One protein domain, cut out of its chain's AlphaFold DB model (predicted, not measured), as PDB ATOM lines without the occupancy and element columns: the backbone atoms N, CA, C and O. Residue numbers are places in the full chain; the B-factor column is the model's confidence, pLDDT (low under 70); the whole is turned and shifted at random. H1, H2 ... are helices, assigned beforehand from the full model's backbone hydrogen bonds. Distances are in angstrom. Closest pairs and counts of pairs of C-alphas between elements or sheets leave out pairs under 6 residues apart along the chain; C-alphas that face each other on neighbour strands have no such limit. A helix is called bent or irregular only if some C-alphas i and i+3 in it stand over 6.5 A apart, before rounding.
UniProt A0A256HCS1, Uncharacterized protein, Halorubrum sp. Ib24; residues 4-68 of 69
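This is residues 4 to 68 of the 69 residues of an uncharacterized protein of Halorubrum sp. Ib24 (UniProt A0A256HCS1). One long helix, H2, has the short H1 folded back along its first half, while H3 turns back from its other end and splays away as a V, its residues 59 to 67 sticking out. The 65 printed residues hold three named helices, H1, H2, H3, and no named strand: all helix. The whole is loose, radius of gyration of the C-alphas 13.5 A, and flat, spanning 38 by 33 by 15 A.

H1, residues 4 to 15, begins with C-alpha 4 at (-35.401, 21.800, 50.084) and is 15.4 A long. H2, residues 21 to 45, is 36.1 A long. H3, residues 49 to 67, is 27.5 A long and ends with C-alpha 67 at (-52.300, 38.539, 29.463). H1 and H3 are only just irregular: C-alphas 10 and 13, and 63 and 66, are 6.6 A apart.

H1 and H2, a helical hairpin, touch at a shallow tilt of 28 degrees, opposite ways; the closest C-alphas, of Ala 7 and Tyr 31, are 4.6 A apart. H2 and H3, also a hairpin, touch through residues 38 to 42 and 50 to 55 at a steep tilt of 43 degrees, opposite ways; the closest C-alphas, of Phe 38 and Pro 51, are 5.0 A apart. H1 and H3 are apart. Every O i to N i+4 pair is within hydrogen-bond range in H2, 6 of 8 in H1 and 13 of 15 in H3.

The farthest C-alphas, of Ser 18 and Thr 45, are 38.3 A apart. Both links are tight, the printed part has no cut, and no printed residue is under 70 in pLDDT.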
ATOM      1  N   LEU A   4     -35.234  23.155  50.603       74.50
ATOM      2  CA  LEU A   4     -35.401  21.800  50.084       74.50
ATOM      3  C   LEU A   4     -36.826  21.253  50.276       74.50
ATOM      4  O   LEU A   4     -37.364  20.620  49.377       74.50
ATOM      5  N   VAL A   5     -37.461  21.517  51.424       81.50
ATOM      6  CA  VAL A   5     -38.834  21.065  51.715       81.50
ATOM      7  C   VAL A   5     -39.824  21.750  50.778       81.50
ATOM      8  O   VAL A   5     -40.714  21.103  50.233       81.50
ATOM      9  N   PHE A   6     -39.635  23.051  50.547       82.81
ATOM     10  CA  PHE A   6     -40.454  23.809  49.607       82.81
ATOM     11  C   PHE A   6     -40.287  23.288  48.171       82.81
ATOM     12  O   PHE A   6     -41.284  23.068  47.482       82.81
ATOM     13  N   ALA A   7     -39.050  23.021  47.742       80.56
ATOM     14  CA  ALA A   7     -38.775  22.453  46.426       80.56
ATOM     15  C   ALA A   7     -39.399  21.063  46.245       80.56
ATOM     16  O   ALA A   7     -40.101  20.825  45.263       80.56
ATOM     17  N   LEU A   8     -39.214  20.166  47.214       84.31
ATOM     18  CA  LEU A   8     -39.777  18.816  47.169       84.31
ATOM     19  C   LEU A   8     -41.306  18.828  47.098       84.31
ATOM     20  O   LEU A   8     -41.872  18.057  46.329       84.31
ATOM     21  N   PHE A   9     -41.971  19.728  47.828       87.81
ATOM     22  CA  PHE A   9     -43.430  19.852  47.794       87.81
ATOM     23  C   PHE A   9     -43.972  20.186  46.393       87.81
ATOM     24  O   PHE A   9     -45.047  19.721  46.026       87.81
ATOM     25  N   HIS A  10     -43.216  20.939  45.591       86.69
ATOM     26  CA  HIS A  10     -43.621  21.316  44.234       86.69
ATOM     27  C   HIS A  10     -43.167  20.316  43.165       86.69
ATOM     28  O   HIS A  10     -43.847  20.138  42.157       86.69
ATOM     29  N   VAL A  11     -42.022  19.657  43.367       87.81
ATOM     30  CA  VAL A  11     -41.452  18.715  42.391       87.81
ATOM     31  C   VAL A  11     -42.065  17.318  42.526       87.81
ATOM     32  O   VAL A  11     -42.345  16.681  41.513       87.81
ATOM     33  N   TYR A  12     -42.311  16.837  43.749       88.19
ATOM     34  CA  TYR A  12     -42.759  15.460  43.996       88.19
ATOM     35  C   TYR A  12     -44.067  15.087  43.279       88.19
ATOM     36  O   TYR A  12     -44.077  14.052  42.611       88.19
ATOM     37  N   PRO A  13     -45.139  15.906  43.307       88.19
ATOM     38  CA  PRO A  13     -46.364  15.581  42.578       88.19
ATOM     39  C   PRO A  13     -46.137  15.460  41.071       88.19
ATOM     40  O   PRO A  13     -46.752  14.622  40.420       88.19
ATOM     41  N   VAL A  14     -45.226  16.264  40.517       86.56
ATOM     42  CA  VAL A  14     -44.921  16.228  39.085       86.56
ATOM     43  C   VAL A  14     -44.082  15.012  38.731       86.56
ATOM     44  O   VAL A  14     -44.332  14.422  37.691       86.56
ATOM     45  N   LEU A  15     -43.175  14.557  39.601       87.56
ATOM     46  CA  LEU A  15     -42.441  13.301  39.396       87.56
ATOM     47  C   LEU A  15     -43.371  12.090  39.225       87.56
ATOM     48  O   LEU A  15     -43.058  11.199  38.438       87.56
ATOM     49  N   LEU A  16     -44.531  12.079  39.894       90.12
ATOM     50  CA  LEU A  16     -45.536  11.015  39.753       90.12
ATOM     51  C   LEU A  16     -46.143  10.941  38.341       90.12
ATOM     52  O   LEU A  16     -46.690   9.907  37.967       90.12
ATOM     53  N   LEU A  17     -46.022  12.005  37.545       92.44
ATOM     54  CA  LEU A  17     -46.531  12.078  36.174       92.44
ATOM     55  C   LEU A  17     -45.502  11.628  35.122       92.44
ATOM     56  O   LEU A  17     -45.760  11.769  33.930       92.44
ATOM     57  N   SER A  18     -44.347  11.094  35.538       90.12
ATOM     58  CA  SER A  18     -43.244  10.697  34.641       90.12
ATOM     59  C   SER A  18     -42.835  11.794  33.634       90.12
ATOM     60  O   SER A  18     -42.833  11.568  32.422       90.12
ATOM     61  N   PRO A  19     -42.507  13.009  34.107       90.62
ATOM     62  CA  PRO A  19     -42.210  14.152  33.253       90.62
ATOM     63  C   PRO A  19     -40.843  13.994  32.561       90.62
ATOM     64  O   PRO A  19     -39.973  13.267  33.050       90.62
ATOM     65  N   PRO A  20     -40.581  14.742  31.475       94.94
ATOM     66  CA  PRO A  20     -39.239  14.839  30.912       94.94
ATOM     67  C   PRO A  20     -38.224  15.325  31.956       94.94
ATOM     68  O   PRO A  20     -38.503  16.252  32.721       94.94
ATOM     69  N   ILE A  21     -37.008  14.772  31.936       92.50
ATOM     70  CA  ILE A  21     -35.952  15.121  32.905       92.50
ATOM     71  C   ILE A  21     -35.618  16.621  32.912       92.50
ATOM     72  O   ILE A  21     -35.322  17.190  33.960       92.50
ATOM     73  N   ALA A  22     -35.731  17.285  31.759       93.06
ATOM     74  CA  ALA A  22     -35.530  18.724  31.640       93.06
ATOM     75  C   ALA A  22     -36.538  19.523  32.485       93.06
ATOM     76  O   ALA A  22     -36.158  20.495  33.134       93.06
ATOM     77  N   ALA A  23     -37.801  19.084  32.538       91.62
ATOM     78  CA  ALA A  23     -38.824  19.712  33.369       91.62
ATOM     79  C   ALA A  23     -38.524  19.505  34.858       91.62
ATOM     80  O   ALA A  23     -38.608  20.452  35.636       91.62
ATOM     81  N   VAL A  24     -38.085  18.304  35.249       93.12
ATOM     82  CA  VAL A  24     -37.667  18.016  36.632       93.12
ATOM     83  C   VAL A  24     -36.506  18.912  37.055       93.12
ATOM     84  O   VAL A  24     -36.559  19.519  38.124       93.12
ATOM     85  N   ALA A  25     -35.473  19.023  36.217       92.81
ATOM     86  CA  ALA A  25     -34.304  19.856  36.486       92.81
ATOM     87  C   ALA A  25     -34.686  21.336  36.616       92.81
ATOM     88  O   ALA A  25     -34.303  21.989  37.589       92.81
ATOM     89  N   HIS A  26     -35.496  21.839  35.679       92.81
ATOM     90  CA  HIS A  26     -36.010  23.203  35.721       92.81
ATOM     91  C   HIS A  26     -36.804  23.465  37.003       92.81
ATOM     92  O   HIS A  26     -36.478  24.394  37.738       92.81
ATOM     93  N   MET A  27     -37.797  22.627  37.316       92.81
ATOM     94  CA  MET A  27     -38.626  22.789  38.512       92.81
ATOM     95  C   MET A  27     -37.793  22.711  39.791       92.81
ATOM     96  O   MET A  27     -37.972  23.524  40.692       92.81
ATOM     97  N   THR A  28     -36.850  21.773  39.869       91.00
ATOM     98  CA  THR A  28     -35.989  21.614  41.049       91.00
ATOM     99  C   THR A  28     -35.182  22.878  41.308       91.00
ATOM    100  O   THR A  28     -35.204  23.395  42.425       91.00
ATOM    101  N   LEU A  29     -34.515  23.407  40.278       93.31
ATOM    102  CA  LEU A  29     -33.761  24.651  40.388       93.31
ATOM    103  C   LEU A  29     -34.684  25.820  40.754       93.31
ATOM    104  O   LEU A  29     -34.425  26.541  41.715       93.31
ATOM    105  N   TYR A  30     -35.785  25.962  40.020       93.06
ATOM    106  CA  TYR A  30     -36.744  27.047  40.173       93.06
ATOM    107  C   TYR A  30     -37.336  27.115  41.587       93.06
ATOM    108  O   TYR A  30     -37.251  28.149  42.254       93.06
ATOM    109  N   TYR A  31     -37.874  26.003  42.096       92.94
ATOM    110  CA  TYR A  31     -38.481  25.977  43.423       92.94
ATOM    111  C   TYR A  31     -37.446  26.015  44.552       92.94
ATOM    112  O   TYR A  31     -37.751  26.547  45.619       92.94
ATOM    113  N   SER A  32     -36.214  25.539  44.336       90.88
ATOM    114  CA  SER A  32     -35.134  25.707  45.323       90.88
ATOM    115  C   SER A  32     -34.775  27.182  45.507       90.88
ATOM    116  O   SER A  32     -34.690  27.657  46.641       90.88
ATOM    117  N   VAL A  33     -34.642  27.927  44.403       93.06
ATOM    118  CA  VAL A  33     -34.391  29.376  44.434       93.06
ATOM    119  C   VAL A  33     -35.545  30.108  45.119       93.06
ATOM    120  O   VAL A  33     -35.302  30.913  46.017       93.06
ATOM    121  N   MET A  34     -36.798  29.791  44.774       93.25
ATOM    122  CA  MET A  34     -37.962  30.399  45.432       93.25
ATOM    123  C   MET A  34     -38.009  30.122  46.936       93.25
ATOM    124  O   MET A  34     -38.180  31.049  47.727       93.25
ATOM    125  N   GLY A  35     -37.791  28.870  47.350       91.88
ATOM    126  CA  GLY A  35     -37.703  28.516  48.764       91.88
ATOM    127  C   GLY A  35     -36.596  29.294  49.484       91.88
ATOM    128  O   GLY A  35     -36.781  29.705  50.631       91.88
ATOM    129  N   GLY A  36     -35.476  29.552  48.800       93.44
ATOM    130  CA  GLY A  36     -34.393  30.406  49.285       93.44
ATOM    131  C   GLY A  36     -34.799  31.856  49.495       93.44
ATOM    132  O   GLY A  36     -34.561  32.395  50.576       93.44
ATOM    133  N   ILE A  37     -35.478  32.459  48.521       93.94
ATOM    134  CA  ILE A  37     -35.996  33.829  48.633       93.94
ATOM    135  C   ILE A  37     -36.972  33.929  49.809       93.94
ATOM    136  O   ILE A  37     -36.862  34.843  50.621       93.94
ATOM    137  N   PHE A  38     -37.893  32.977  49.957       93.19
ATOM    138  CA  PHE A  38     -38.875  33.000  51.046       93.19
ATOM    139  C   PHE A  38     -38.227  32.821  52.422       93.19
ATOM    140  O   PHE A  38     -38.618  33.502  53.371       93.19
ATOM    141  N   GLY A  39     -37.217  31.950  52.523       92.44
ATOM    142  CA  GLY A  39     -36.405  31.802  53.731       92.44
ATOM    143  C   GLY A  39     -35.676  33.096  54.090       92.44
ATOM    144  O   GLY A  39     -35.795  33.572  55.215       92.44
ATOM    145  N   TRP A  40     -35.019  33.721  53.114       95.31
ATOM    146  CA  TRP A  40     -34.333  34.995  53.306       95.31
ATOM    147  C   TRP A  40     -35.296  36.115  53.731       95.31
ATOM    148  O   TRP A  40     -35.030  36.826  54.696       95.31
ATOM    149  N   VAL A  41     -36.463  36.251  53.090       95.50
ATOM    150  CA  VAL A  41     -37.482  37.245  53.483       95.50
ATOM    151  C   VAL A  41     -37.947  37.014  54.922       95.50
ATOM    152  O   VAL A  41     -38.090  37.975  55.682       95.50
ATOM    153  N   PHE A  42     -38.150  35.758  55.321       94.62
ATOM    154  CA  PHE A  42     -38.489  35.424  56.702       94.62
ATOM    155  C   PHE A  42     -37.377  35.848  57.670       94.62
ATOM    156  O   PHE A  42     -37.664  36.498  58.671       94.62
ATOM    157  N   GLU A  43     -36.113  35.560  57.360       96.38
ATOM    158  CA  GLU A  43     -34.968  35.962  58.192       96.38
ATOM    159  C   GLU A  43     -34.880  37.484  58.374       96.38
ATOM    160  O   GLU A  43     -34.502  37.957  59.445       96.38
ATOM    161  N   ARG A  44     -35.265  38.269  57.359       97.50
ATOM    162  CA  ARG A  44     -35.244  39.742  57.416       97.50
ATOM    163  C   ARG A  44     -36.438  40.363  58.138       97.50
ATOM    164  O   ARG A  44     -36.338  41.508  58.568       97.50
ATOM    165  N   THR A  45     -37.559  39.656  58.228       96.94
ATOM    166  CA  THR A  45     -38.836  40.228  58.696       96.94
ATOM    167  C   THR A  45     -39.384  39.556  59.950       96.94
ATOM    168  O   THR A  45     -40.279  40.101  60.590       96.94
ATOM    169  N   SER A  46     -38.866  38.376  60.299       95.94
ATOM    170  CA  SER A  46     -39.311  37.538  61.418       95.94
ATOM    171  C   SER A  46     -40.816  37.235  61.408       95.94
ATOM    172  O   SER A  46     -41.421  37.003  62.451       95.94
ATOM    173  N   THR A  47     -41.440  37.217  60.226       94.50
ATOM    174  CA  THR A  47     -42.863  36.905  60.055       94.50
ATOM    175  C   THR A  47     -43.101  36.056  58.814       94.50
ATOM    176  O   THR A  47     -42.450  36.231  57.787       94.50
ATOM    177  N   PHE A  48     -44.076  35.147  58.884       92.81
ATOM    178  CA  PHE A  48     -44.520  34.351  57.734       92.81
ATOM    179  C   PHE A  48     -45.427  35.127  56.772       92.81
ATOM    180  O   PHE A  48     -45.601  34.706  55.629       92.81
ATOM    181  N   VAL A  49     -45.961  36.278  57.197       96.69
ATOM    182  CA  VAL A  49     -46.814  37.124  56.349       96.69
ATOM    183  C   VAL A  49     -46.025  37.682  55.165       96.69
ATOM    184  O   VAL A  49     -46.508  37.648  54.038       96.69
ATOM    185  N   ALA A  50     -44.795  38.151  55.389       95.94
ATOM    186  CA  ALA A  50     -43.987  38.745  54.326       95.94
ATOM    187  C   ALA A  50     -43.627  37.739  53.209       95.94
ATOM    188  O   ALA A  50     -43.910  38.039  52.049       95.94
ATOM    189  N   PRO A  51     -43.114  36.524  53.494       94.12
ATOM    190  CA  PRO A  51     -42.939  35.492  52.472       94.12
ATOM    191  C   PRO A  51     -44.238  35.112  51.750       94.12
ATOM    192  O   PRO A  51     -44.216  34.901  50.540       94.12
ATOM    193  N   ALA A  52     -45.373  35.058  52.458       94.25
ATOM    194  CA  ALA A  52     -46.667  34.753  51.845       94.25
ATOM    195  C   ALA A  52     -47.104  35.834  50.843       94.25
ATOM    196  O   ALA A  52     -47.580  35.502  49.757       94.25
ATOM    197  N   LEU A  53     -46.891  37.114  51.167       97.19
ATOM    198  CA  LEU A  53     -47.146  38.223  50.247       97.19
ATOM    199  C   LEU A  53     -46.228  38.161  49.023       97.19
ATOM    200  O   LEU A  53     -46.712  38.299  47.903       97.19
ATOM    201  N   VAL A  54     -44.931  37.900  49.216       95.94
ATOM    202  CA  VAL A  54     -43.977  37.750  48.103       95.94
ATOM    203  C   VAL A  54     -44.400  36.606  47.181       95.94
ATOM    204  O   VAL A  54     -44.452  36.792  45.967       95.94
ATOM    205  N   HIS A  55     -44.767  35.452  47.741       94.06
ATOM    206  CA  HIS A  55     -45.281  34.322  46.970       94.06
ATOM    207  C   HIS A  55     -46.570  34.675  46.205       94.06
ATOM    208  O   HIS A  55     -46.686  34.373  45.019       94.06
ATOM    209  N   GLY A  56     -47.521  35.354  46.856       95.31
ATOM    210  CA  GLY A  56     -48.773  35.782  46.231       95.31
ATOM    211  C   GLY A  56     -48.562  36.760  45.072       95.31
ATOM    212  O   GLY A  56     -49.122  36.562  43.995       95.31
ATOM    213  N   VAL A  57     -47.711  37.775  45.260       96.50
ATOM    214  CA  VAL A  57     -47.356  38.748  44.213       96.50
ATOM    215  C   VAL A  57     -46.654  38.060  43.048       96.50
ATOM    216  O   VAL A  57     -46.986  38.315  41.895       96.50
ATOM    217  N   PHE A  58     -45.716  37.160  43.334       93.50
ATOM    218  CA  PHE A  58     -45.009  36.414  42.303       93.50
ATOM    219  C   PHE A  58     -45.965  35.587  41.430       93.50
ATOM    220  O   PHE A  58     -45.910  35.674  40.203       93.50
ATOM    221  N   ASN A  59     -46.907  34.869  42.049       92.88
ATOM    222  CA  ASN A  59     -47.939  34.136  41.314       92.88
ATOM    223  C   ASN A  59     -48.828  35.078  40.494       92.88
ATOM    224  O   ASN A  59     -49.110  34.787  39.333       92.88
ATOM    225  N   ALA A  60     -49.231  36.221  41.056       95.50
ATOM    226  CA  ALA A  60     -50.011  37.213  40.322       95.50
ATOM    227  C   ALA A  60     -49.267  37.695  39.067       95.50
ATOM    228  O   ALA A  60     -49.855  37.719  37.991       95.50
ATOM    229  N   VAL A  61     -47.971  38.004  39.171       94.88
ATOM    230  CA  VAL A  61     -47.150  38.411  38.019       94.88
ATOM    231  C   VAL A  61     -47.085  37.303  36.968       94.88
ATOM    232  O   VAL A  61     -47.303  37.587  35.794       94.88
ATOM    233  N   ILE A  62     -46.847  36.051  37.368       92.56
ATOM    234  CA  ILE A  62     -46.772  34.917  36.432       92.56
ATOM    235  C   ILE A  62     -48.068  34.728  35.649       92.56
ATOM    236  O   ILE A  62     -48.015  34.458  34.451       92.56
ATOM    237  N   PHE A  63     -49.222  34.857  36.302       92.94
ATOM    238  CA  PHE A  63     -50.509  34.638  35.642       92.94
ATOM    239  C   PHE A  63     -51.019  35.865  34.884       92.94
ATOM    240  O   PHE A  63     -51.731  35.705  33.897       92.94
ATOM    241  N   VAL A  64     -50.668  37.079  35.318       96.06
ATOM    242  CA  VAL A  64     -51.146  38.320  34.694       96.06
ATOM    243  C   VAL A  64     -50.242  38.776  33.554       96.06
ATOM    244  O   VAL A  64     -50.760  39.213  32.534       96.06
ATOM    245  N   ALA A  65     -48.913  38.676  33.676       94.25
ATOM    246  CA  ALA A  65     -47.994  39.214  32.667       94.25
ATOM    247  C   ALA A  65     -48.238  38.669  31.242       94.25
ATOM    248  O   ALA A  65     -48.267  39.485  30.322       94.25
ATOM    249  N   PRO A  66     -48.506  37.363  31.031       92.38
ATOM    250  CA  PRO A  66     -48.829  36.838  29.702       92.38
ATOM    251  C   PRO A  66     -50.150  37.355  29.115       92.38
ATOM    252  O   PRO A  66     -50.378  37.193  27.925       92.38
ATOM    253  N   LEU A  67     -51.038  37.940  29.926       93.25
ATOM    254  CA  LEU A  67     -52.300  38.539  29.463       93.25
ATOM    255  C   LEU A  67     -52.121  39.987  28.982       93.25
ATOM    256  O   LEU A  67     -53.061  40.575  28.451       93.25
ATOM    257  N   LEU A  68     -50.948  40.579  29.223       90.38
ATOM    258  CA  LEU A  68     -50.632  41.975  28.913       90.38
ATOM    259  C   LEU A  68     -49.744  42.128  27.666       90.38
ATOM    260  O   LEU A  68     -49.378  43.254  27.323       90.38
TER     261      LEU A  68